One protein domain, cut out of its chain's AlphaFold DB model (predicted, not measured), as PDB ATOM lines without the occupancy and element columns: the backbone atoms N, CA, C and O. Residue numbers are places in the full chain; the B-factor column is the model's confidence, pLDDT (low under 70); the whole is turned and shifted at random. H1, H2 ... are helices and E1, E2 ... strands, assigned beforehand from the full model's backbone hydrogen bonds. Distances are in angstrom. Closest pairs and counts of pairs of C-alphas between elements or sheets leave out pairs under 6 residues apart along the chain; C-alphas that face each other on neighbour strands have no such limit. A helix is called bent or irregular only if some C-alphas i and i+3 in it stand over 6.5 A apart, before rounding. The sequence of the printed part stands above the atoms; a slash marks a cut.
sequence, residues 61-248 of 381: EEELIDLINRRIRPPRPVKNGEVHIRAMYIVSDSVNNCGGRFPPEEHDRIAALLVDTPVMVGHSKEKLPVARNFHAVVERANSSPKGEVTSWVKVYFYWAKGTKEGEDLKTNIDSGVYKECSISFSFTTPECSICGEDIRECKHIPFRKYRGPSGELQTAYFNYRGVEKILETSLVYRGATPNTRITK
ATOM      1  N   GLU A  61      43.554  65.230  14.761       79.94
ATOM      2  CA  GLU A  61      44.432  64.360  15.543       79.94
ATOM      3  C   GLU A  61      44.286  64.631  17.046       79.94
ATOM      4  O   GLU A  61      44.060  63.698  17.810       79.94
ATOM      5  N   GLU A  62      44.298  65.898  17.473       81.25
ATOM      6  CA  GLU A  62      44.112  66.281  18.882       81.25
ATOM      7  C   GLU A  62      42.761  65.813  19.443       81.25
ATOM      8  O   GLU A  62      42.703  65.347  20.581       81.25
ATOM      9  N   GLU A  63      41.691  65.857  18.644       82.62
ATOM     10  CA  GLU A  63      40.375  65.331  19.038       82.62
ATOM     11  C   GLU A  63      40.386  63.810  19.260       82.62
ATOM     12  O   GLU A  63      39.788  63.307  20.215       82.62
ATOM     13  N   LEU A  64      41.087  63.062  18.404       87.38
ATOM     14  CA  LEU A  64      41.221  61.612  18.545       87.38
ATOM     15  C   LEU A  64      42.086  61.240  19.755       87.38
ATOM     16  O   LEU A  64      41.747  60.301  20.476       87.38
ATOM     17  N   ILE A  65      43.159  61.990  20.020       91.56
ATOM     18  CA  ILE A  65      43.996  61.800  21.213       91.56
ATOM     19  C   ILE A  65      43.203  62.081  22.498       91.56
ATOM     20  O   ILE A  65      43.270  61.292  23.444       91.56
ATOM     21  N   ASP A  66      42.405  63.153  22.538       87.94
ATOM     22  CA  ASP A  66      41.491  63.425  23.657       87.94
ATOM     23  C   ASP A  66      40.495  62.272  23.859       87.94
ATOM     24  O   ASP A  66      40.265  61.817  24.984       87.94
ATOM     25  N   LEU A  67      39.950  61.727  22.767       87.06
ATOM     26  CA  LEU A  67      39.034  60.591  22.821       87.06
ATOM     27  C   LEU A  67      39.694  59.329  23.396       87.06
ATOM     28  O   LEU A  67      39.075  58.667  24.234       87.06
ATOM     29  N   ILE A  68      40.931  59.023  22.989       93.69
ATOM     30  CA  ILE A  68      41.734  57.921  23.543       93.69
ATOM     31  C   ILE A  68      41.917  58.124  25.048       93.69
ATOM     32  O   ILE A  68      41.553  57.251  25.836       93.69
ATOM     33  N   ASN A  69      42.416  59.289  25.465       93.81
ATOM     34  CA  ASN A  69      42.694  59.568  26.874       93.81
ATOM     35  C   ASN A  69      41.434  59.521  27.744       93.81
ATOM     36  O   ASN A  69      41.470  58.992  28.854       93.81
ATOM     37  N   ARG A  70      40.300  60.011  27.232       91.44
ATOM     38  CA  ARG A  70      39.021  59.991  27.951       91.44
ATOM     39  C   ARG A  70      38.434  58.588  28.084       91.44
ATOM     40  O   ARG A  70      37.898  58.264  29.141       91.44
ATOM     41  N   ARG A  71      38.463  57.784  27.017       88.06
ATOM     42  CA  ARG A  71      37.793  56.471  26.992       88.06
ATOM     43  C   ARG A  71      38.657  55.361  27.573       88.06
ATOM     44  O   ARG A  71      38.146  54.553  28.337       88.06
ATOM     45  N   ILE A  72      39.947  55.362  27.252       94.38
ATOM     46  CA  ILE A  72      40.880  54.301  27.647       94.38
ATOM     47  C   ILE A  72      41.549  54.608  28.984       94.38
ATOM     48  O   ILE A  72      41.849  53.692  29.742       94.38
ATOM     49  N   ARG A  73      41.751  55.894  29.303       93.81
ATOM     50  CA  ARG A  73      42.428  56.348  30.531       93.81
ATOM     51  C   ARG A  73      43.763  55.615  30.758       93.81
ATOM     52  O   ARG A  73      43.956  55.006  31.812       93.81
ATOM     53  N   PRO A  74      44.679  55.640  29.771       93.38
ATOM     54  CA  PRO A  74      45.976  55.000  29.921       93.38
ATOM     55  C   PRO A  74      46.717  55.598  31.133       93.38
ATOM     56  O   PRO A  74      46.610  56.808  31.357       93.38
ATOM     57  N   PRO A  75      47.495  54.802  31.899       95.00
ATOM     58  CA  PRO A  75      48.190  55.291  33.097       95.00
ATOM     59  C   PRO A  75      49.070  56.517  32.833       95.00
ATOM     60  O   PRO A  75      49.186  57.406  33.673       95.00
ATOM     61  N   ARG A  76      49.655  56.579  31.633       95.56
ATOM     62  CA  ARG A  76      50.290  57.774  31.084       95.56
ATOM     63  C   ARG A  76      49.415  58.307  29.944       95.56
ATOM     64  O   ARG A  76      49.251  57.581  28.962       95.56
ATOM     65  N   PRO A  77      48.901  59.549  30.029       95.75
ATOM     66  CA  PRO A  77      48.162  60.160  28.932       95.75
ATOM     67  C   PRO A  77      48.972  60.152  27.634       95.75
ATOM     68  O   PRO A  77      50.156  60.504  27.626       95.75
ATOM     69  N   VAL A  78      48.315  59.752  26.549       95.94
ATOM     70  CA  VAL A  78      48.860  59.767  25.193       95.94
ATOM     71  C   VAL A  78      48.957  61.213  24.725       95.94
ATOM     72  O   VAL A  78      48.006  61.982  24.882       95.94
ATOM     73  N   LYS A  79      50.095  61.582  24.137       94.00
ATOM     74  CA  LYS A  79      50.296  62.902  23.530       94.00
ATOM     75  C   LYS A  79      50.208  62.836  22.010       94.00
ATOM     76  O   LYS A  79      50.286  61.771  21.399       94.00
ATOM     77  N   ASN A  80      50.055  64.010  21.406       90.81
ATOM     78  CA  ASN A  80      50.001  64.140  19.959       90.81
ATOM     79  C   ASN A  80      51.291  63.603  19.312       90.81
ATOM     80  O   ASN A  80      52.385  63.854  19.819       90.81
ATOM     81  N   GLY A  81      51.164  62.831  18.232       91.38
ATOM     82  CA  GLY A  81      52.297  62.184  17.570       91.38
ATOM     83  C   GLY A  81      52.935  60.988  18.299       91.38
ATOM     84  O   GLY A  81      53.924  60.467  17.786       91.38
ATOM     85  N   GLU A  82      52.406  60.517  19.439       95.88
ATOM     86  CA  GLU A  82      52.924  59.325  20.149       95.88
ATOM     87  C   GLU A  82      52.304  58.000  19.679       95.88
ATOM     88  O   GLU A  82      52.760  56.923  20.075       95.88
ATOM     89  N   VAL A  83      51.252  58.051  18.861       97.50
ATOM     90  CA  VAL A  83      50.497  56.867  18.440       97.50
ATOM     91  C   VAL A  83      50.171  56.909  16.958       97.50
ATOM     92  O   VAL A  83      50.017  57.974  16.362       97.50
ATOM     93  N   HIS A  84      50.025  55.729  16.370       97.50
ATOM     94  CA  HIS A  84      49.367  55.567  15.080       97.50
ATOM     95  C   HIS A  84      47.883  55.295  15.304       97.50
ATOM     96  O   HIS A  84      47.517  54.610  16.257       97.50
ATOM     97  N   ILE A  85      47.031  55.812  14.414       96.62
ATOM     98  CA  ILE A  85      45.578  55.614  14.463       96.62
ATOM     99  C   ILE A  85      45.090  55.092  13.110       96.62
ATOM    100  O   ILE A  85      45.471  55.604  12.049       96.62
ATOM    101  N   ARG A  86      44.242  54.064  13.146       96.88
ATOM    102  CA  ARG A  86      43.527  53.503  11.992       96.88
ATOM    103  C   ARG A  86      42.103  53.137  12.401       96.88
ATOM    104  O   ARG A  86      41.771  53.127  13.585       96.88
ATOM    105  N   ALA A  87      41.276  52.830  11.411       96.00
ATOM    106  CA  ALA A  87      39.977  52.220  11.633       96.00
ATOM    107  C   ALA A  87      39.849  50.921  10.836       96.00
ATOM    108  O   ALA A  87      40.592  50.688   9.885       96.00
ATOM    109  N   MET A  88      38.914  50.069  11.228       95.75
ATOM    110  CA  MET A  88      38.584  48.839  10.530       95.75
ATOM    111  C   MET A  88      37.069  48.648  10.471       95.75
ATOM    112  O   MET A  88      36.356  48.946  11.428       95.75
ATOM    113  N   TYR A  89      36.583  48.160   9.336       95.06
ATOM    114  CA  TYR A  89      35.206  47.716   9.150       95.06
ATOM    115  C   TYR A  89      35.138  46.245   9.557       95.06
ATOM    116  O   TYR A  89      35.626  45.385   8.823       95.06
ATOM    117  N   ILE A  90      34.609  45.986  10.754       95.75
ATOM    118  CA  ILE A  90      34.803  44.713  11.468       95.75
ATOM    119  C   ILE A  90      33.584  43.787  11.413       95.75
ATOM    120  O   ILE A  90      33.723  42.567  11.354       95.75
ATOM    121  N   VAL A  91      32.384  44.366  11.416       94.94
ATOM    122  CA  VAL A  91      31.106  43.647  11.441       94.94
ATOM    123  C   VAL A  91      30.178  44.259  10.405       94.94
ATOM    124  O   VAL A  91      30.158  45.477  10.242       94.94
ATOM    125  N   SER A  92      29.410  43.415   9.721       93.81
ATOM    126  CA  SER A  92      28.343  43.828   8.820       93.81
ATOM    127  C   SER A  92      27.137  42.904   8.915       93.81
ATOM    128  O   SER A  92      27.214  41.827   9.510       93.81
ATOM    129  N   ASP A  93      26.053  43.298   8.249       92.69
ATOM    130  CA  ASP A  93      24.826  42.513   8.096       92.69
ATOM    131  C   ASP A  93      24.931  41.416   7.020       92.69
ATOM    132  O   ASP A  93      23.929  40.843   6.595       92.69
ATOM    133  N   SER A  94      26.147  41.077   6.583       92.69
ATOM    134  CA  SER A  94      26.390  39.961   5.666       92.69
ATOM    135  C   SER A  94      26.477  38.627   6.398       92.69
ATOM    136  O   SER A  94      27.023  38.534   7.500       92.69
ATOM    137  N   VAL A  95      26.009  37.561   5.746       95.12
ATOM    138  CA  VAL A  95      26.267  36.190   6.206       95.12
ATOM    139  C   VAL A  95      27.761  35.895   6.060       95.12
ATOM    140  O   VAL A  95      28.351  36.086   4.996       95.12
ATOM    141  N   ASN A  96      28.374  35.448   7.148       94.88
ATOM    142  CA  ASN A  96      29.784  35.119   7.237       94.88
ATOM    143  C   ASN A  96      30.072  33.695   6.740       94.88
ATOM    144  O   ASN A  96      29.167  32.883   6.538       94.88
ATOM    145  N   ASN A  97      31.348  33.371   6.543       93.31
ATOM    146  CA  ASN A  97      31.765  32.060   6.032       93.31
ATOM    147  C   ASN A  97      31.515  30.880   6.998       93.31
ATOM    148  O   ASN A  97      31.665  29.730   6.594       93.31
ATOM    149  N   CYS A  98      31.092  31.143   8.238       93.62
ATOM    150  CA  CYS A  98      30.644  30.137   9.203       93.62
ATOM    151  C   CYS A  98      29.114  29.967   9.216       93.62
ATOM    152  O   CYS A  98      28.593  29.166   9.988       93.62
ATOM    153  N   GLY A  99      28.386  30.713   8.380       95.88
ATOM    154  CA  GLY A  99      26.933  30.630   8.260       95.88
ATOM    155  C   GLY A  99      26.185  31.467   9.290       95.88
ATOM    156  O   GLY A  99      24.973  31.319   9.414       95.88
ATOM    157  N   GLY A 100      26.883  32.342  10.015       96.88
ATOM    158  CA  GLY A 100      26.273  33.286  10.944       96.88
ATOM    159  C   GLY A 100      26.223  34.708  10.382       96.88
ATOM    160  O   GLY A 100      26.979  35.055   9.482       96.88
ATOM    161  N   ARG A 101      25.359  35.557  10.925       96.81
ATOM    162  CA  ARG A 101      25.182  36.961  10.539       96.81
ATOM    163  C   ARG A 101      25.032  37.808  11.792       96.81
ATOM    164  O   ARG A 101      24.322  37.408  12.712       96.81
ATOM    165  N   PHE A 102      25.655  38.980  11.826       96.81
ATOM    166  CA  PHE A 102      25.318  39.987  12.828       96.81
ATOM    167  C   PHE A 102      24.126  40.776  12.298       96.81
ATOM    168  O   PHE A 102      24.262  41.466  11.292       96.81
ATOM    169  N   PRO A 103      22.929  40.620  12.873       94.44
ATOM    170  CA  PRO A 103      21.786  41.355  12.370       94.44
ATOM    171  C   PRO A 103      21.939  42.856  12.716       94.44
ATOM    172  O   PRO A 103      22.502  43.176  13.770       94.44
ATOM    173  N   PRO A 104      21.443  43.790  11.877       89.44
ATOM    174  CA  PRO A 104      21.627  45.233  12.078       89.44
ATOM    175  C   PRO A 104      21.186  45.748  13.452       89.44
ATOM    176  O   PRO A 104      21.743  46.726  13.952       89.44
ATOM    177  N   GLU A 105      20.206  45.090  14.077       91.81
ATOM    178  CA  GLU A 105      19.702  45.451  15.407       91.81
ATOM    179  C   GLU A 105      20.750  45.258  16.521       91.81
ATOM    180  O   GLU A 105      20.656  45.888  17.571       91.81
ATOM    181  N   GLU A 106      21.777  44.433  16.299       94.31
ATOM    182  CA  GLU A 106      22.865  44.202  17.261       94.31
ATOM    183  C   GLU A 106      24.027  45.194  17.083       94.31
ATOM    184  O   GLU A 106      24.872  45.327  17.969       94.31
ATOM    185  N   HIS A 107      24.094  45.922  15.963       93.81
ATOM    186  CA  HIS A 107      25.275  46.713  15.598       93.81
ATOM    187  C   HIS A 107      25.584  47.843  16.586       93.81
ATOM    188  O   HIS A 107      26.749  48.054  16.923       93.81
ATOM    189  N   ASP A 108      24.566  48.541  17.097       88.25
ATOM    190  CA  ASP A 108      24.763  49.620  18.073       88.25
ATOM    191  C   ASP A 108      25.294  49.076  19.415       88.25
ATOM    192  O   ASP A 108      26.172  49.677  20.043       88.25
ATOM    193  N   ARG A 109      24.833  47.884  19.824       90.56
ATOM    194  CA  ARG A 109      25.340  47.176  21.010       90.56
ATOM    195  C   ARG A 109      26.782  46.709  20.808       90.56
ATOM    196  O   ARG A 109      27.619  46.922  21.682       90.56
ATOM    197  N   ILE A 110      27.086  46.129  19.648       95.94
ATOM    198  CA  ILE A 110      28.440  45.704  19.266       95.94
ATOM    199  C   ILE A 110      29.399  46.900  19.270       95.94
ATOM    200  O   ILE A 110      30.479  46.817  19.853       95.94
ATOM    201  N   ALA A 111      29.001  48.037  18.691       93.94
ATOM    202  CA  ALA A 111      29.805  49.258  18.690       93.94
ATOM    203  C   ALA A 111      30.136  49.736  20.114       93.94
ATOM    204  O   ALA A 111      31.275  50.113  20.392       93.94
ATOM    205  N   ALA A 112      29.175  49.674  21.041       90.06
ATOM    206  CA  ALA A 112      29.420  50.016  22.441       90.06
ATOM    207  C   ALA A 112      30.407  49.044  23.116       90.06
ATOM    208  O   ALA A 112      31.323  49.487  23.809       90.06
ATOM    209  N   LEU A 113      30.259  47.737  22.877       95.69
ATOM    210  CA  LEU A 113      31.108  46.691  23.462       95.69
ATOM    211  C   LEU A 113      32.546  46.675  22.912       95.69
ATOM    212  O   LEU A 113      33.422  46.095  23.546       95.69
ATOM    213  N   LEU A 114      32.804  47.291  21.754       97.25
ATOM    214  CA  LEU A 114      34.137  47.339  21.138       97.25
ATOM    215  C   LEU A 114      35.097  48.306  21.836       97.25
ATOM    216  O   LEU A 114      36.313  48.149  21.720       97.25
ATOM    217  N   VAL A 115      34.593  49.326  22.528       95.50
ATOM    218  CA  VAL A 115      35.452  50.322  23.180       95.50
ATOM    219  C   VAL A 115      36.238  49.666  24.316       95.50
ATOM    220  O   VAL A 115      35.673  48.943  25.125       95.50
ATOM    221  N   ASP A 116      37.540  49.957  24.389       96.25
ATOM    222  CA  ASP A 116      38.459  49.414  25.397       96.25
ATOM    223  C   ASP A 116      38.710  47.895  25.287       96.25
ATOM    224  O   ASP A 116      39.128  47.234  26.239       96.25
ATOM    225  N   THR A 117      38.523  47.333  24.090       97.50
ATOM    226  CA  THR A 117      38.906  45.946  23.776       97.50
ATOM    227  C   THR A 117      40.304  45.869  23.145       97.50
ATOM    228  O   THR A 117      40.726  46.802  22.444       97.50
ATOM    229  N   PRO A 118      41.068  44.791  23.401       97.88
ATOM    230  CA  PRO A 118      42.387  44.605  22.807       97.88
ATOM    231  C   PRO A 118      42.300  44.302  21.308       97.88
ATOM    232  O   PRO A 118      41.353  43.668  20.837       97.88
ATOM    233  N   VAL A 119      43.339  44.708  20.578       98.31
ATOM    234  CA  VAL A 119      43.562  44.294  19.193       98.31
ATOM    235  C   VAL A 119      44.700  43.281  19.140       98.31
ATOM    236  O   VAL A 119      45.813  43.575  19.585       98.31
ATOM    237  N   MET A 120      44.432  42.109  18.575       97.12
ATOM    238  CA  MET A 120      45.373  40.998  18.444       97.12
ATOM    239  C   MET A 120      45.789  40.791  16.981       97.12
ATOM    240  O   MET A 120      45.308  41.458  16.062       97.12
ATOM    241  N   VAL A 121      46.685  39.831  16.759       95.62
ATOM    242  CA  VAL A 121      47.010  39.314  15.426       95.62
ATOM    243  C   VAL A 121      46.664  37.828  15.389       95.62
ATOM    244  O   VAL A 121      47.147  37.052  16.214       95.62
ATOM    245  N   GLY A 122      45.830  37.434  14.428       94.25
ATOM    246  CA  GLY A 122      45.512  36.035  14.142       94.25
ATOM    247  C   GLY A 122      44.799  35.281  15.266       94.25
ATOM    248  O   GLY A 122      44.989  34.073  15.366       94.25
ATOM    249  N   HIS A 123      44.042  35.960  16.137       94.38
ATOM    250  CA  HIS A 123      43.406  35.368  17.327       94.38
ATOM    251  C   HIS A 123      44.386  34.661  18.281       94.38
ATOM    252  O   HIS A 123      43.984  33.848  19.116       94.38
ATOM    253  N   SER A 124      45.688  34.946  18.159       92.25
ATOM    254  CA  SER A 124      46.722  34.248  18.917       92.25
ATOM    255  C   SER A 124      46.681  34.654  20.385       92.25
ATOM    256  O   SER A 124      46.872  35.820  20.724       92.25
ATOM    257  N   LYS A 125      46.482  33.666  21.263       88.50
ATOM    258  CA  LYS A 125      46.560  33.829  22.724       88.50
ATOM    259  C   LYS A 125      47.993  33.742  23.259       88.50
ATOM    260  O   LYS A 125      48.212  33.977  24.440       88.50
ATOM    261  N   GLU A 126      48.953  33.390  22.406       92.56
ATOM    262  CA  GLU A 126      50.368  33.250  22.775       92.56
ATOM    263  C   GLU A 126      51.098  34.595  22.811       92.56
ATOM    264  O   GLU A 126      52.160  34.718  23.417       92.56
ATOM    265  N   LYS A 127      50.541  35.614  22.147       90.12
ATOM    266  CA  LYS A 127      51.117  36.956  22.062       90.12
ATOM    267  C   LYS A 127      50.242  37.958  22.792       90.12
ATOM    268  O   LYS A 127      49.033  37.785  22.904       90.12
ATOM    269  N   LEU A 128      50.865  39.029  23.272       93.44
ATOM    270  CA  LEU A 128      50.151  40.158  23.858       93.44
ATOM    271  C   LEU A 128      49.443  40.991  22.769       93.44
ATOM    272  O   LEU A 128      49.854  40.953  21.605       93.44
ATOM    273  N   PRO A 129      48.405  41.766  23.137       96.50
ATOM    274  CA  PRO A 129      47.765  42.710  22.226       96.50
ATOM    275  C   PRO A 129      48.751  43.704  21.609       96.50
ATOM    276  O   PRO A 129      49.655  44.196  22.283       96.50
ATOM    277  N   VAL A 130      48.524  44.051  20.341       97.00
ATOM    278  CA  VAL A 130      49.360  44.994  19.578       97.00
ATOM    279  C   VAL A 130      48.768  46.403  19.511       97.00
ATOM    280  O   VAL A 130      49.486  47.366  19.257       97.00
ATOM    281  N   ALA A 131      47.460  46.537  19.737       97.94
ATOM    282  CA  ALA A 131      46.749  47.812  19.739       97.94
ATOM    283  C   ALA A 131      45.523  47.745  20.670       97.94
ATOM    284  O   ALA A 131      45.245  46.713  21.290       97.94
ATOM    285  N   ARG A 132      44.777  48.849  20.786       98.19
ATOM    286  CA  ARG A 132      43.529  48.910  21.564       98.19
ATOM    287  C   ARG A 132      42.457  49.718  20.837       98.19
ATOM    288  O   ARG A 132      42.751  50.764  20.258       98.19
ATOM    289  N   ASN A 133      41.221  49.233  20.881       98.50
ATOM    290  CA  ASN A 133      40.058  49.907  20.310       98.50
ATOM    291  C   ASN A 133      39.588  51.035  21.231       98.50
ATOM    292  O   ASN A 133      39.465  50.834  22.437       98.50
ATOM    293  N   PHE A 134      39.283  52.213  20.685       96.62
ATOM    294  CA  PHE A 134      38.872  53.380  21.485       96.62
ATOM    295  C   PHE A 134      37.585  54.051  21.010       96.62
ATOM    296  O   PHE A 134      36.943  54.789  21.765       96.62
ATOM    297  N   HIS A 135      37.159  53.794  19.781       93.81
ATOM    298  CA  HIS A 135      35.932  54.360  19.244       93.81
ATOM    299  C   HIS A 135      35.299  53.414  18.239       93.81
ATOM    300  O   HIS A 135      36.012  52.701  17.551       93.81
ATOM    301  N   ALA A 136      33.975  53.403  18.154       90.12
ATOM    302  CA  ALA A 136      33.256  52.644  17.149       90.12
ATOM    303  C   ALA A 136      31.971  53.378  16.770       90.12
ATOM    304  O   ALA A 136      31.381  54.067  17.609       90.12
ATOM    305  N   VAL A 137      31.566  53.226  15.514       85.62
ATOM    306  CA  VAL A 137      30.363  53.820  14.930       85.62
ATOM    307  C   VAL A 137      29.677  52.815  14.017       85.62
ATOM    308  O   VAL A 137      30.331  51.965  13.410       85.62
ATOM    309  N   VAL A 138      28.356  52.930  13.917       86.12
ATOM    310  CA  VAL A 138      27.570  52.200  12.924       86.12
ATOM    311  C   VAL A 138      27.390  53.097  11.706       86.12
ATOM    312  O   VAL A 138      26.802  54.174  11.804       86.12
ATOM    313  N   GLU A 139      27.882  52.649  10.559       83.38
ATOM    314  CA  GLU A 139      27.678  53.302   9.271       83.38
ATOM    315  C   GLU A 139      26.599  52.532   8.505       83.38
ATOM    316  O   GLU A 139      26.725  51.332   8.257       83.38
ATOM    317  N   ARG A 140      25.505  53.216   8.164       77.06
ATOM    318  CA  ARG A 140      24.416  52.661   7.353       77.06
ATOM    319  C   ARG A 140      24.490  53.307   5.973       77.06
ATOM    320  O   ARG A 140      24.396  54.529   5.869       77.06
ATOM    321  N   ALA A 141      24.726  52.514   4.933       58.47
ATOM    322  CA  ALA A 141      24.806  53.025   3.570       58.47
ATOM    323  C   ALA A 141      23.389  53.168   2.997       58.47
ATOM    324  O   ALA A 141      22.681  52.180   2.819       58.47
ATOM    325  N   ASN A 142      22.976  54.395   2.671       43.09
ATOM    326  CA  ASN A 142      21.736  54.647   1.934       43.09
ATOM    327  C   ASN A 142      21.985  54.498   0.431       43.09
ATOM    328  O   ASN A 142      21.984  55.491  -0.292       43.09
ATOM    329  N   SER A 143      22.286  53.297  -0.058       40.50
ATOM    330  CA  SER A 143      22.184  52.982  -1.492       40.50
ATOM    331  C   SER A 143      22.550  51.533  -1.765       40.50
ATOM    332  O   SER A 143      23.720  51.177  -1.730       40.50
ATOM    333  N   SER A 144      21.571  50.725  -2.169       36.84
ATOM    334  CA  SER A 144      21.779  49.843  -3.318       36.84
ATOM    335  C   SER A 144      20.450  49.278  -3.839       36.84
ATOM    336  O   SER A 144      19.773  48.549  -3.117       36.84
ATOM    337  N   PRO A 145      20.113  49.505  -5.121       35.03
ATOM    338  CA  PRO A 145      19.121  48.720  -5.863       35.03
ATOM    339  C   PRO A 145      19.546  47.255  -6.119       35.03
ATOM    340  O   PRO A 145      18.804  46.509  -6.749       35.03
ATOM    341  N   LYS A 146      20.747  46.841  -5.679       41.19
ATOM    342  CA  LYS A 146      21.343  45.502  -5.858       41.19
ATOM    343  C   LYS A 146      21.819  44.830  -4.552       41.19
ATOM    344  O   LYS A 146      22.535  43.840  -4.619       41.19
ATOM    345  N   GLY A 147      21.403  45.313  -3.379       48.16
ATOM    346  CA  GLY A 147      21.460  44.529  -2.133       48.16
ATOM    347  C   GLY A 147      22.849  44.129  -1.607       48.16
ATOM    348  O   GLY A 147      23.022  42.990  -1.186       48.16
ATOM    349  N   GLU A 148      23.826  45.039  -1.574       54.75
ATOM    350  CA  GLU A 148      25.136  44.775  -0.954       54.75
ATOM    351  C   GLU A 148      25.334  45.652   0.292       54.75
ATOM    352  O   GLU A 148      25.452  46.867   0.185       54.75
ATOM    353  N   VAL A 149      25.328  44.995   1.460       59.78
ATOM    354  CA  VAL A 149      25.636  45.473   2.825       59.78
ATOM    355  C   VAL A 149      25.029  46.820   3.228       59.78
ATOM    356  O   VAL A 149      25.554  47.886   2.907       59.78
ATOM    357  N   THR A 150      23.964  46.783   4.030       71.50
ATOM    358  CA  THR A 150      23.263  48.008   4.445       71.50
ATOM    359  C   THR A 150      23.831  48.615   5.723       71.50
ATOM    360  O   THR A 150      23.628  49.804   5.979       71.50
ATOM    361  N   SER A 151      24.581  47.836   6.515       85.69
ATOM    362  CA  SER A 151      25.121  48.301   7.791       85.69
ATOM    363  C   SER A 151      26.491  47.716   8.117       85.69
ATOM    364  O   SER A 151      26.704  46.508   8.058       85.69
ATOM    365  N   TRP A 152      27.402  48.592   8.534       90.38
ATOM    366  CA  TRP A 152      28.743  48.265   9.001       90.38
ATOM    367  C   TRP A 152      28.988  48.806  10.406       90.38
ATOM    368  O   TRP A 152      28.584  49.920  10.728       90.38
ATOM    369  N   VAL A 153      29.750  48.068  11.207       94.12
ATOM    370  CA  VAL A 153      30.408  48.591  12.406       94.12
ATOM    371  C   VAL A 153      31.855  48.913  12.055       94.12
ATOM    372  O   VAL A 153      32.636  48.029  11.686       94.12
ATOM    373  N   LYS A 154      32.214  50.187  12.185       94.06
ATOM    374  CA  LYS A 154      33.572  50.700  12.001       94.06
ATOM    375  C   LYS A 154      34.179  51.000  13.361       94.06
ATOM    376  O   LYS A 154      33.602  51.759  14.135       94.06
ATOM    377  N   VAL A 155      35.341  50.428  13.654       96.62
ATOM    378  CA  VAL A 155      36.051  50.582  14.933       96.62
ATOM    379  C   VAL A 155      37.435  51.175  14.721       96.62
ATOM    380  O   VAL A 155      38.137  50.838  13.776       96.62
ATOM    381  N   TYR A 156      37.811  52.090  15.600       97.62
ATOM    382  CA  TYR A 156      39.041  52.856  15.586       97.62
ATOM    383  C   TYR A 156      39.962  52.282  16.647       97.62
ATOM    384  O   TYR A 156      39.553  52.071  17.796       97.62
ATOM    385  N   PHE A 157      41.217  52.097  16.271       98.38
ATOM    386  CA  PHE A 157      42.242  51.530  17.125       98.38
ATOM    387  C   PHE A 157      43.535  52.324  17.029       98.38
ATOM    388  O   PHE A 157      43.806  52.995  16.027       98.38
ATOM    389  N   TYR A 158      44.324  52.254  18.097       98.31
ATOM    390  CA  TYR A 158      45.598  52.951  18.193       98.31
ATOM    391  C   TYR A 158      46.686  52.058  18.785       98.31
ATOM    392  O   TYR A 158      46.405  51.168  19.594       98.31
ATOM    393  N   TRP A 159      47.932  52.315  18.392       98.06
ATOM    394  CA  TRP A 159      49.118  51.646  18.927       98.06
ATOM    395  C   TRP A 159      50.300  52.607  19.034       98.06
ATOM    396  O   TRP A 159      50.288  53.688  18.442       98.06
ATOM    397  N   ALA A 160      51.306  52.223  19.820       96.50
ATOM    398  CA  ALA A 160      52.481  53.050  20.071       96.50
ATOM    399  C   ALA A 160      53.274  53.323  18.784       96.50
ATOM    400  O   ALA A 160      53.486  52.427  17.966       96.50
ATOM    401  N   LYS A 161      53.729  54.568  18.631       96.56
ATOM    402  CA  LYS A 161      54.638  55.008  17.570       96.56
ATOM    403  C   LYS A 161      56.076  55.052  18.088       96.56
ATOM    404  O   LYS A 161      56.305  55.297  19.270       96.56
ATOM    405  N   GLY A 162      57.044  54.845  17.198       93.31
ATOM    406  CA  GLY A 162      58.471  54.942  17.523       93.31
ATOM    407  C   GLY A 162      59.059  53.718  18.230       93.31
ATOM    408  O   GLY A 162      60.229  53.750  18.605       93.31
ATOM    409  N   THR A 163      58.290  52.638  18.393       94.38
ATOM    410  CA  THR A 163      58.819  51.313  18.751       94.38
ATOM    411  C   THR A 163      58.992  50.472  17.493       94.38
ATOM    412  O   THR A 163      58.262  50.662  16.518       94.38
ATOM    413  N   LYS A 164      59.930  49.517  17.506       95.81
ATOM    414  CA  LYS A 164      60.156  48.627  16.358       95.81
ATOM    415  C   LYS A 164      58.871  47.886  15.981       95.81
ATOM    416  O   LYS A 164      58.448  47.934  14.835       95.81
ATOM    417  N   GLU A 165      58.198  47.298  16.963       94.06
ATOM    418  CA  GLU A 165      56.956  46.547  16.772       94.06
ATOM    419  C   GLU A 165      55.828  47.433  16.224       94.06
ATOM    420  O   GLU A 165      55.030  46.991  15.397       94.06
ATOM    421  N   GLY A 166      55.759  48.694  16.665       96.19
ATOM    422  CA  GLY A 166      54.752  49.647  16.210       96.19
ATOM    423  C   GLY A 166      54.963  50.090  14.762       96.19
ATOM    424  O   GLY A 166      53.995  50.184  14.000       96.19
ATOM    425  N   GLU A 167      56.213  50.325  14.359       97.75
ATOM    426  CA  GLU A 167      56.548  50.676  12.975       97.75
ATOM    427  C   GLU A 167      56.459  49.468  12.027       97.75
ATOM    428  O   GLU A 167      55.980  49.611  10.899       97.75
ATOM    429  N   ASP A 168      56.813  48.267  12.494       97.06
ATOM    430  CA  ASP A 168      56.619  47.017  11.750       97.06
ATOM    431  C   ASP A 168      55.120  46.768  11.504       97.06
ATOM    432  O   ASP A 168      54.700  46.501  10.375       97.06
ATOM    433  N   LEU A 169      54.278  46.939  12.534       96.88
ATOM    434  CA  LEU A 169      52.823  46.829  12.401       96.88
ATOM    435  C   LEU A 169      52.267  47.837  11.390       96.88
ATOM    436  O   LEU A 169      51.477  47.471  10.516       96.88
ATOM    437  N   LYS A 170      52.696  49.100  11.477       97.50
ATOM    438  CA  LYS A 170      52.307  50.133  10.513       97.50
ATOM    439  C   LYS A 170      52.692  49.735   9.091       97.50
ATOM    440  O   LYS A 170      51.872  49.883   8.189       97.50
ATOM    441  N   THR A 171      53.914  49.251   8.896       97.44
ATOM    442  CA  THR A 171      54.428  48.840   7.586       97.44
ATOM    443  C   THR A 171      53.618  47.679   7.018       97.44
ATOM    444  O   THR A 171      53.226  47.724   5.853       97.44
ATOM    445  N   ASN A 172      53.256  46.691   7.840       96.69
ATOM    446  CA  ASN A 172      52.416  45.566   7.421       96.69
ATOM    447  C   ASN A 172      50.991  45.997   7.042       96.69
ATOM    448  O   ASN A 172      50.436  45.497   6.066       96.69
ATOM    449  N   ILE A 173      50.400  46.948   7.771       96.50
ATOM    450  CA  ILE A 173      49.081  47.500   7.428       96.50
ATOM    451  C   ILE A 173      49.159  48.325   6.139       96.50
ATOM    452  O   ILE A 173      48.380  48.115   5.214       96.50
ATOM    453  N   ASP A 174      50.103  49.265   6.057       96.00
ATOM    454  CA  ASP A 174      50.202  50.198   4.931       96.00
ATOM    455  C   ASP A 174      50.637  49.507   3.624       96.00
ATOM    456  O   ASP A 174      50.273  49.981   2.550       96.00
ATOM    457  N   SER A 175      51.372  48.392   3.699       95.69
ATOM    458  CA  SER A 175      51.716  47.552   2.537       95.69
ATOM    459  C   SER A 175      50.608  46.572   2.133       95.69
ATOM    460  O   SER A 175      50.717  45.918   1.098       95.69
ATOM    461  N   GLY A 176      49.535  46.458   2.925       92.31
ATOM    462  CA  GLY A 176      48.414  45.557   2.654       92.31
ATOM    463  C   GLY A 176      48.654  44.094   3.041       92.31
ATOM    464  O   GLY A 176      47.804  43.253   2.745       92.31
ATOM    465  N   VAL A 177      49.761  43.781   3.727       94.12
ATOM    466  CA  VAL A 177      49.996  42.457   4.331       94.12
ATOM    467  C   VAL A 177      48.929  42.172   5.390       94.12
ATOM    468  O   VAL A 177      48.333  41.096   5.401       94.12
ATOM    469  N   TYR A 178      48.627  43.157   6.243       94.75
ATOM    470  CA  TYR A 178      47.488  43.124   7.164       94.75
ATOM    471  C   TYR A 178      46.383  44.021   6.625       94.75
ATOM    472  O   TYR A 178      46.424  45.238   6.793       94.75
ATOM    473  N   LYS A 179      45.395  43.417   5.963       93.50
ATOM    474  CA  LYS A 179      44.306  44.161   5.312       93.50
ATOM    475  C   LYS A 179      42.909  43.803   5.816       93.50
ATOM    476  O   LYS A 179      41.999  44.610   5.651       93.50
ATOM    477  N   GLU A 180      42.738  42.629   6.424       95.31
ATOM    478  CA  GLU A 180      41.448  42.127   6.909       95.31
ATOM    479  C   GLU A 180      41.445  41.977   8.426       95.31
ATOM    480  O   GLU A 180      42.490  41.972   9.083       95.31
ATOM    481  N   CYS A 181      40.244  41.877   8.987       96.94
ATOM    482  CA  CYS A 181      40.057  41.848  10.425       96.94
ATOM    483  C   CYS A 181      38.938  40.888  10.835       96.94
ATOM    484  O   CYS A 181      38.144  40.421  10.020       96.94
ATOM    485  N   SER A 182      38.931  40.523  12.109       96.88
ATOM    486  CA  SER A 182      38.004  39.559  12.689       96.88
ATOM    487  C   SER A 182      37.689  39.932  14.133       96.88
ATOM    488  O   SER A 182      38.403  40.721  14.742       96.88
ATOM    489  N   ILE A 183      36.617  39.376  14.679       97.75
ATOM    490  CA  ILE A 183      36.119  39.688  16.015       97.75
ATOM    491  C   ILE A 183      35.900  38.397  16.796       97.75
ATOM    492  O   ILE A 183      35.307  37.449  16.276       97.75
ATOM    493  N   SER A 184      36.342  38.376  18.049       97.12
ATOM    494  CA  SER A 184      36.003  37.336  19.015       97.12
ATOM    495  C   SER A 184      34.964  37.860  20.002       97.12
ATOM    496  O   SER A 184      35.134  38.924  20.600       97.12
ATOM    497  N   PHE A 185      33.870  37.124  20.175       97.69
ATOM    498  CA  PHE A 185      32.701  37.574  20.926       97.69
ATOM    499  C   PHE A 185      31.905  36.392  21.494       97.69
ATOM    500  O   PHE A 185      32.081  35.250  21.070       97.69
ATOM    501  N   SER A 186      31.020  36.679  22.448       97.75
ATOM    502  CA  SER A 186      29.999  35.757  22.954       97.75
ATOM    503  C   SER A 186      28.599  36.309  22.699       97.75
ATOM    504  O   SER A 186      28.395  37.523  22.637       97.75
ATOM    505  N   PHE A 187      27.632  35.413  22.538       97.75
ATOM    506  CA  PHE A 187      26.240  35.734  22.238       97.75
ATOM    507  C   PHE A 187      25.323  34.657  22.826       97.75
ATOM    508  O   PHE A 187      25.772  33.535  23.074       97.75
ATOM    509  N   THR A 188      24.052  34.984  23.053       97.25
ATOM    510  CA  THR A 188      23.121  34.079  23.742       97.25
ATOM    511  C   THR A 188      22.475  33.073  22.798       97.25
ATOM    512  O   THR A 188      22.409  31.879  23.106       97.25
ATOM    513  N   THR A 189      22.008  33.545  21.641       97.50
ATOM    514  CA  THR A 189      21.108  32.771  20.778       97.50
ATOM    515  C   THR A 189      21.546  32.869  19.316       97.50
ATOM    516  O   THR A 189      21.523  33.959  18.746       97.50
ATOM    517  N   PRO A 190      21.948  31.759  18.676       97.88
ATOM    518  CA  PRO A 190      22.076  31.673  17.229       97.88
ATOM    519  C   PRO A 190      20.691  31.431  16.610       97.88
ATOM    520  O   PRO A 190      20.299  30.297  16.349       97.88
ATOM    521  N   GLU A 191      19.932  32.501  16.396       98.25
ATOM    522  CA  GLU A 191      18.563  32.449  15.858       98.25
ATOM    523  C   GLU A 191      18.570  31.987  14.394       98.25
ATOM    524  O   GLU A 191      19.186  32.621  13.536       98.25
ATOM    525  N   CYS A 192      17.879  30.894  14.082       97.38
ATOM    526  CA  CYS A 192      17.784  30.347  12.735       97.38
ATOM    527  C   CYS A 192      17.014  31.285  11.795       97.38
ATOM    528  O   CYS A 192      15.874  31.657  12.071       97.38
ATOM    529  N   SER A 193      17.574  31.580  10.620       95.00
ATOM    530  CA  SER A 193      16.922  32.445   9.628       95.00
ATOM    531  C   SER A 193      15.674  31.846   8.972       95.00
ATOM    532  O   SER A 193      14.908  32.582   8.359       95.00
ATOM    533  N   ILE A 194      15.468  30.527   9.083       95.06
ATOM    534  CA  ILE A 194      14.335  29.824   8.465       95.06
ATOM    535  C   ILE A 194      13.144  29.713   9.420       95.06
ATOM    536  O   ILE A 194      12.013  29.941   9.003       95.06
ATOM    537  N   CYS A 195      13.376  29.341  10.684       94.25
ATOM    538  CA  CYS A 195      12.300  29.071  11.649       94.25
ATOM    539  C   CYS A 195      12.304  29.960  12.895       94.25
ATOM    540  O   CYS A 195      11.401  29.814  13.708       94.25
ATOM    541  N   GLY A 196      13.292  30.838  13.086       94.50
ATOM    542  CA  GLY A 196      13.399  31.706  14.269       94.50
ATOM    543  C   GLY A 196      13.870  31.009  15.552       94.50
ATOM    544  O   GLY A 196      14.356  31.671  16.458       94.50
ATOM    545  N   GLU A 197      13.788  29.681  15.624       96.25
ATOM    546  CA  GLU A 197      14.310  28.905  16.757       96.25
ATOM    547  C   GLU A 197      15.841  28.932  16.843       96.25
ATOM    548  O   GLU A 197      16.539  29.222  15.868       96.25
ATOM    549  N   ASP A 198      16.375  28.551  18.000       97.69
ATOM    550  CA  ASP A 198      17.807  28.325  18.176       97.69
ATOM    551  C   ASP A 198      18.320  27.261  17.190       97.69
ATOM    552  O   ASP A 198      17.827  26.131  17.156       97.69
ATOM    553  N   ILE A 199      19.320  27.604  16.371       96.31
ATOM    554  CA  ILE A 199      19.830  26.694  15.336       96.31
ATOM    555  C   ILE A 199      20.513  25.449  15.918       96.31
ATOM    556  O   ILE A 199      20.691  24.467  15.204       96.31
ATOM    557  N   ARG A 200      20.883  25.468  17.203       95.94
ATOM    558  CA  ARG A 200      21.425  24.299  17.909       95.94
ATOM    559  C   ARG A 200      20.362  23.224  18.145       95.94
ATOM    560  O   ARG A 200      20.708  22.052  18.223       95.94
ATOM    561  N   GLU A 201      19.092  23.625  18.195       97.00
ATOM    562  CA  GLU A 201      17.945  22.768  18.520       97.00
ATOM    563  C   GLU A 201      17.051  22.473  17.302       97.00
ATOM    564  O   GLU A 201      16.078  21.723  17.396       97.00
ATOM    565  N   CYS A 202      17.350  23.051  16.133       95.88
ATOM    566  CA  CYS A 202      16.541  22.887  14.928       95.88
ATOM    567  C   CYS A 202      17.251  22.070  13.833       95.88
ATOM    568  O   CYS A 202      18.457  21.840  13.850       95.88
ATOM    569  N   LYS A 203      16.489  21.622  12.826       96.19
ATOM    570  CA  LYS A 203      16.992  20.778  11.719       96.19
ATOM    571  C   LYS A 203      17.680  21.546  10.579       96.19
ATOM    572  O   LYS A 203      18.064  20.941   9.573       96.19
ATOM    573  N   HIS A 204      17.746  22.874  10.660       96.38
ATOM    574  CA  HIS A 204      18.257  23.711   9.577       96.38
ATOM    575  C   HIS A 204      19.774  23.834   9.667       96.38
ATOM    576  O   HIS A 204      20.315  24.371  10.624       96.38
ATOM    577  N   ILE A 205      20.463  23.356   8.634       96.69
ATOM    578  CA  ILE A 205      21.921  23.384   8.554       96.69
ATOM    579  C   ILE A 205      22.326  24.635   7.768       96.69
ATOM    580  O   ILE A 205      21.823  24.810   6.649       96.69
ATOM    581  N   PRO A 206      23.230  25.482   8.296       96.19
ATOM    582  CA  PRO A 206      23.723  26.646   7.571       96.19
ATOM    583  C   PRO A 206      24.195  26.300   6.152       96.19
ATOM    584  O   PRO A 206      24.721  25.216   5.899       96.19
ATOM    585  N   PHE A 207      23.983  27.227   5.219       96.44
ATOM    586  CA  PHE A 207      24.265  27.110   3.783       96.44
ATOM    587  C   PHE A 207      23.397  26.127   2.982       96.44
ATOM    588  O   PHE A 207      23.499  26.096   1.753       96.44
ATOM    589  N   ARG A 208      22.497  25.363   3.614       96.75
ATOM    590  CA  ARG A 208      21.499  24.560   2.886       96.75
ATOM    591  C   ARG A 208      20.256  25.379   2.558       96.75
ATOM    592  O   ARG A 208      19.939  26.348   3.238       96.75
ATOM    593  N   LYS A 209      19.543  24.981   1.503       96.25
ATOM    594  CA  LYS A 209      18.319  25.651   1.054       96.25
ATOM    595  C   LYS A 209      17.075  24.981   1.636       96.25
ATOM    596  O   LYS A 209      16.960  23.760   1.587       96.25
ATOM    597  N   TYR A 210      16.136  25.787   2.116       94.56
ATOM    598  CA  TYR A 210      14.858  25.352   2.682       94.56
ATOM    599  C   TYR A 210      13.732  26.248   2.172       94.56
ATOM    600  O   TYR A 210      13.979  27.391   1.796       94.56
ATOM    601  N   ARG A 211      12.492  25.748   2.146       89.69
ATOM    602  CA  ARG A 211      11.337  26.629   1.935       89.69
ATOM    603  C   ARG A 211      11.134  27.443   3.208       89.69
ATOM    604  O   ARG A 211      10.900  26.858   4.263       89.69
ATOM    605  N   GLY A 212      11.285  28.757   3.106       79.25
ATOM    606  CA  GLY A 212      11.037  29.683   4.199       79.25
ATOM    607  C   GLY A 212       9.543  29.799   4.523       79.25
ATOM    608  O   GLY A 212       8.708  29.245   3.801       79.25
ATOM    609  N   PRO A 213       9.185  30.557   5.572       72.00
ATOM    610  CA  PRO A 213       7.793  30.748   5.988       72.00
ATOM    611  C   PRO A 213       6.891  31.327   4.886       72.00
ATOM    612  O   PRO A 213       5.705  31.020   4.835       72.00
ATOM    613  N   SER A 214       7.458  32.119   3.968       78.69
ATOM    614  CA  SER A 214       6.769  32.684   2.797       78.69
ATOM    615  C   SER A 214       6.658  31.724   1.600       78.69
ATOM    616  O   SER A 214       6.138  32.102   0.556       78.69
ATOM    617  N   GLY A 215       7.167  30.490   1.709       80.81
ATOM    618  CA  GLY A 215       7.171  29.484   0.641       80.81
ATOM    619  C   GLY A 215       8.352  29.571  -0.338       80.81
ATOM    620  O   GLY A 215       8.589  28.620  -1.093       80.81
ATOM    621  N   GLU A 216       9.126  30.659  -0.299       88.19
ATOM    622  CA  GLU A 216      10.318  30.858  -1.129       88.19
ATOM    623  C   GLU A 216      11.506  30.012  -0.667       88.19
ATOM    624  O   GLU A 216      11.665  29.714   0.517       88.19
ATOM    625  N   LEU A 217      12.376  29.635  -1.606       92.00
ATOM    626  CA  LEU A 217      13.589  28.887  -1.294       92.00
ATOM    627  C   LEU A 217      14.662  29.835  -0.740       92.00
ATOM    628  O   LEU A 217      15.174  30.686  -1.462       92.00
ATOM    629  N   GLN A 218      15.038  29.651   0.523       92.44
ATOM    630  CA  GLN A 218      15.995  30.489   1.244       92.44
ATOM    631  C   GLN A 218      17.185  29.656   1.729       92.44
ATOM    632  O   GLN A 218      17.026  28.510   2.154       92.44
ATOM    633  N   THR A 219      18.391  30.222   1.667       94.88
ATOM    634  CA  THR A 219      19.594  29.607   2.246       94.88
ATOM    635  C   THR A 219      19.616  29.862   3.752       94.88
ATOM    636  O   THR A 219      19.574  31.013   4.182       94.88
ATOM    637  N   ALA A 220      19.705  28.802   4.553       96.25
ATOM    638  CA  ALA A 220      19.781  28.901   6.003       96.25
ATOM    639  C   ALA A 220      21.094  29.551   6.459       96.25
ATOM    640  O   ALA A 220      22.176  29.253   5.951       96.25
ATOM    641  N   TYR A 221      20.979  30.405   7.464       96.94
ATOM    642  CA  TYR A 221      22.057  30.987   8.257       96.94
ATOM    643  C   TYR A 221      21.512  31.217   9.673       96.94
ATOM    644  O   TYR A 221      20.335  30.951   9.938       96.94
ATOM    645  N   PHE A 222      22.336  31.705  10.592       97.50
ATOM    646  CA  PHE A 222      21.877  32.083  11.928       97.50
ATOM    647  C   PHE A 222      22.262  33.515  12.283       97.50
ATOM    648  O   PHE A 222      23.333  33.991  11.924       97.50
ATOM    649  N   ASN A 223      21.384  34.220  12.983       98.00
ATOM    650  CA  ASN A 223      21.662  35.540  13.526       98.00
ATOM    651  C   ASN A 223      22.317  35.392  14.898       98.00
ATOM    652  O   ASN A 223      21.774  34.721  15.773       98.00
ATOM    653  N   TYR A 224      23.453  36.050  15.110       98.19
ATOM    654  CA  TYR A 224      24.025  36.204  16.445       98.19
ATOM    655  C   TYR A 224      23.150  37.173  17.247       98.19
ATOM    656  O   TYR A 224      23.271  38.382  17.068       98.19
ATOM    657  N   ARG A 225      22.252  36.666  18.096       97.56
ATOM    658  CA  ARG A 225      21.395  37.480  18.969       97.56
ATOM    659  C   ARG A 225      21.971  37.583  20.372       97.56
ATOM    660  O   ARG A 225      22.550  36.624  20.890       97.56
ATOM    661  N   GLY A 226      21.773  38.747  20.982       95.81
ATOM    662  CA  GLY A 226      22.184  39.023  22.347       95.81
ATOM    663  C   GLY A 226      23.697  38.983  22.498       95.81
ATOM    664  O   GLY A 226      24.199  38.231  23.325       95.81
ATOM    665  N   VAL A 227      24.443  39.766  21.708       96.94
ATOM    666  CA  VAL A 227      25.909  39.822  21.842       96.94
ATOM    667  C   VAL A 227      26.279  40.351  23.231       96.94
ATOM    668  O   VAL A 227      26.020  41.505  23.566       96.94
ATOM    669  N   GLU A 228      26.876  39.516  24.075       95.25
ATOM    670  CA  GLU A 228      27.103  39.844  25.488       95.25
ATOM    671  C   GLU A 228      28.450  40.510  25.720       95.25
ATOM    672  O   GLU A 228      28.548  41.477  26.476       95.25
ATOM    673  N   LYS A 229      29.490  39.989  25.067       95.69
ATOM    674  CA  LYS A 229      30.866  40.422  25.279       95.69
ATOM    675  C   LYS A 229      31.650  40.360  23.983       95.69
ATOM    676  O   LYS A 229      31.502  39.425  23.202       95.69
ATOM    677  N   ILE A 230      32.539  41.328  23.812       97.69
ATOM    678  CA  ILE A 230      33.586  41.295  22.797       97.69
ATOM    679  C   ILE A 230      34.905  41.077  23.529       97.69
ATOM    680  O   ILE A 230      35.224  41.784  24.484       97.69
ATOM    681  N   LEU A 231      35.618  40.024  23.144       95.94
ATOM    682  CA  LEU A 231      36.861  39.607  23.784       95.94
ATOM    683  C   LEU A 231      38.053  40.324  23.159       95.94
ATOM    684  O   LEU A 231      38.929  40.798  23.879       95.94
ATOM    685  N   GLU A 232      38.066  40.410  21.830       97.31
ATOM    686  CA  GLU A 232      39.093  41.094  21.054       97.31
ATOM    687  C   GLU A 232      38.596  41.429  19.643       97.31
ATOM    688  O   GLU A 232      37.543  40.967  19.194       97.31
ATOM    689  N   THR A 233      39.391  42.237  18.949       98.31
ATOM    690  CA  THR A 233      39.417  42.280  17.484       98.31
ATOM    691  C   THR A 233      40.789  41.839  17.000       98.31
ATOM    692  O   THR A 233      41.787  42.208  17.611       98.31
ATOM    693  N   SER A 234      40.878  41.164  15.865       97.56
ATOM    694  CA  SER A 234      42.134  40.654  15.323       97.56
ATOM    695  C   SER A 234      42.415  41.164  13.927       97.56
ATOM    696  O   SER A 234      41.517  41.219  13.090       97.56
ATOM    697  N   LEU A 235      43.688  41.422  13.645       97.44
ATOM    698  CA  LEU A 235      44.207  41.509  12.284       97.44
ATOM    699  C   LEU A 235      44.443  40.086  11.769       97.44
ATOM    700  O   LEU A 235      45.164  39.313  12.403       97.44
ATOM    701  N   VAL A 236      43.820  39.718  10.651       95.88
ATOM    702  CA  VAL A 236      43.827  38.337  10.140       95.88
ATOM    703  C   VAL A 236      44.158  38.282   8.654       95.88
ATOM    704  O   VAL A 236      44.028  39.270   7.933       95.88
ATOM    705  N   TYR A 237      44.551  37.095   8.185       91.25
ATOM    706  CA  TYR A 237      44.763  36.835   6.760       91.25
ATOM    707  C   TYR A 237      43.457  36.957   5.955       91.25
ATOM    708  O   TYR A 237      43.475  37.436   4.822       91.25
ATOM    709  N   ARG A 238      42.326  36.531   6.539       92.62
ATOM    710  CA  ARG A 238      40.987  36.603   5.944       92.62
ATOM    711  C   ARG A 238      39.923  36.720   7.031       92.62
ATOM    712  O   ARG A 238      39.899  35.906   7.953       92.62
ATOM    713  N   GLY A 239      39.054  37.719   6.921       92.62
ATOM    714  CA  GLY A 239      37.909  37.886   7.813       92.62
ATOM    715  C   GLY A 239      36.824  36.840   7.547       92.62
ATOM    716  O   GLY A 239      36.634  36.398   6.414       92.62
ATOM    717  N   ALA A 240      36.095  36.444   8.594       92.44
ATOM    718  CA  ALA A 240      34.919  35.582   8.444       92.44
ATOM    719  C   ALA A 240      33.761  36.340   7.775       92.44
ATOM    720  O   ALA A 240      33.085  35.815   6.888       92.44
ATOM    721  N   THR A 241      33.550  37.587   8.206       93.31
ATOM    722  CA  THR A 241      32.616  38.529   7.589       93.31
ATOM    723  C   THR A 241      33.192  38.988   6.242       93.31
ATOM    724  O   THR A 241      34.333  39.455   6.201       93.31
ATOM    725  N   PRO A 242      32.449  38.873   5.128       90.31
ATOM    726  CA  PRO A 242      32.928  39.319   3.825       90.31
ATOM    727  C   PRO A 242      33.281  40.807   3.831       90.31
ATOM    728  O   PRO A 242      32.581  41.604   4.445       90.31
ATOM    729  N   ASN A 243      34.327  41.189   3.093       90.38
ATOM    730  CA  ASN A 243      34.719  42.585   2.844       90.38
ATOM    731  C   ASN A 243      35.157  43.395   4.080       90.38
ATOM    732  O   ASN A 243      35.199  44.631   4.025       90.38
ATOM    733  N   THR A 244      35.524  42.728   5.181       94.00
ATOM    734  CA  THR A 244      36.227  43.396   6.285       94.00
ATOM    735  C   THR A 244      37.505  44.042   5.774       94.00
ATOM    736  O   THR A 244      38.215  43.448   4.959       94.00
ATOM    737  N   ARG A 245      37.816  45.247   6.249       94.00
ATOM    738  CA  ARG A 245      38.975  46.004   5.759       94.00
ATOM    739  C   ARG A 245      39.499  46.992   6.786       94.00
ATOM    740  O   ARG A 245      38.728  47.505   7.593       94.00
ATOM    741  N   ILE A 246      40.782  47.314   6.691       95.25
ATOM    742  CA  ILE A 246      41.413  48.416   7.428       95.25
ATOM    743  C   ILE A 246      41.396  49.683   6.560       95.25
ATOM    744  O   ILE A 246      41.582  49.615   5.348       95.25
ATOM    745  N   THR A 247      41.171  50.845   7.172       90.44
ATOM    746  CA  THR A 247      41.104  52.147   6.498       90.44
ATOM    747  C   THR A 247      41.855  53.245   7.261       90.44
ATOM    748  O   THR A 247      42.075  53.175   8.476       90.44
ATOM    749  N   LYS A 248      42.239  54.290   6.519       88.81
ATOM    750  CA  LYS A 248      42.743  55.575   7.037       88.81
ATOM    751  C   LYS A 248      41.631  56.623   7.171       88.81
ATOM    752  O   LYS A 248      41.884  57.714   7.672       88.81
TER     753      LYS A 248
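This is residues 61 to 248 of the 381 residues of an uncharacterized protein of candidate division Zixibacteria bacterium (UniProt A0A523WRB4). One strongly twisted sheet of seven strands folds back on itself and wraps round the helix H2, while H1 packs on the same face and H3 on the opposite one. At one end of the long axis lies a small head, made of the hairpin E6 and E7 and the loop of residues 193 to 208. The printed part has 188 residues, with three named helices and nine named strands in the order H1 E1 H2 E2 E3 E4 H3 E5 E6 E7 E8 E9, of mixed class. The large sheet runs E5 E8 E2 E3 E4 E1 E9 and is mixed. The whole is compact, with a radius of gyration of the C-alphas of 18.2 A, and elongated, spanning 59 by 37 by 30 A.

Find C-alpha 61 at (44.432, 64.360, 15.543); from there H1 runs to residue 72, 16.1 A. Next come E1, residues 83 to 92, 27.4 A; H2, residues 104 to 114, irregular, with C-alphas 105 and 108 7.1 A apart; and E2, residues 118 to 121. E3, residues 131 to 140, 26.0 A, bends by 62 degrees at residue 134. E4, residues 151 to 160, 30.4 A, leads to H3, residues 164 to 174. E5, residues 180 to 192, 27.1 A, bends by 102 degrees at residue 188. E6, residues 209 to 211, and E7, residues 217 to 219, precede E8, residues 222 to 236, which bends by 115 degrees at residue 226. E9, residues 245 to 247, ends at C-alpha 247 (41.104, 52.147, 6.498).

Look first at the folded sheet, one sheet bent back into two leaves: E5 E8 E2 face E4 E1 E9, with E3 as the hinge. E2 E3 E4 form a meander, each strand the antiparallel neighbour of the one before; N 119 and O 131 are 2.9 A apart, N 139 and O 152 2.8 A. E8 and E2 are parallel, with N 120 and O 233 at 2.8 A. The sheet curls round H2, whose closest C-alphas to E3 are Ala 111 and Ala 136, 5.1 A. H1 is on the same face at a height over the sheet of 8.8 A; H3 is on the opposite face at 8.5 A. E6 and E7 form a hairpin, with N 218 and O 210 at 2.8 A. Every O i to N i+4 pair is within hydrogen-bond range in H1 and H3, and 5 of 7 in H2.

The C-alphas farthest apart are those of Arg 76 and Gly 215, 59.9 A. The printed part has no cut. The links E1 to H2 and E5 to E6 are long. The mean pLDDT of the printed part is 91.6; look for values under 70 at residues 141 to 149.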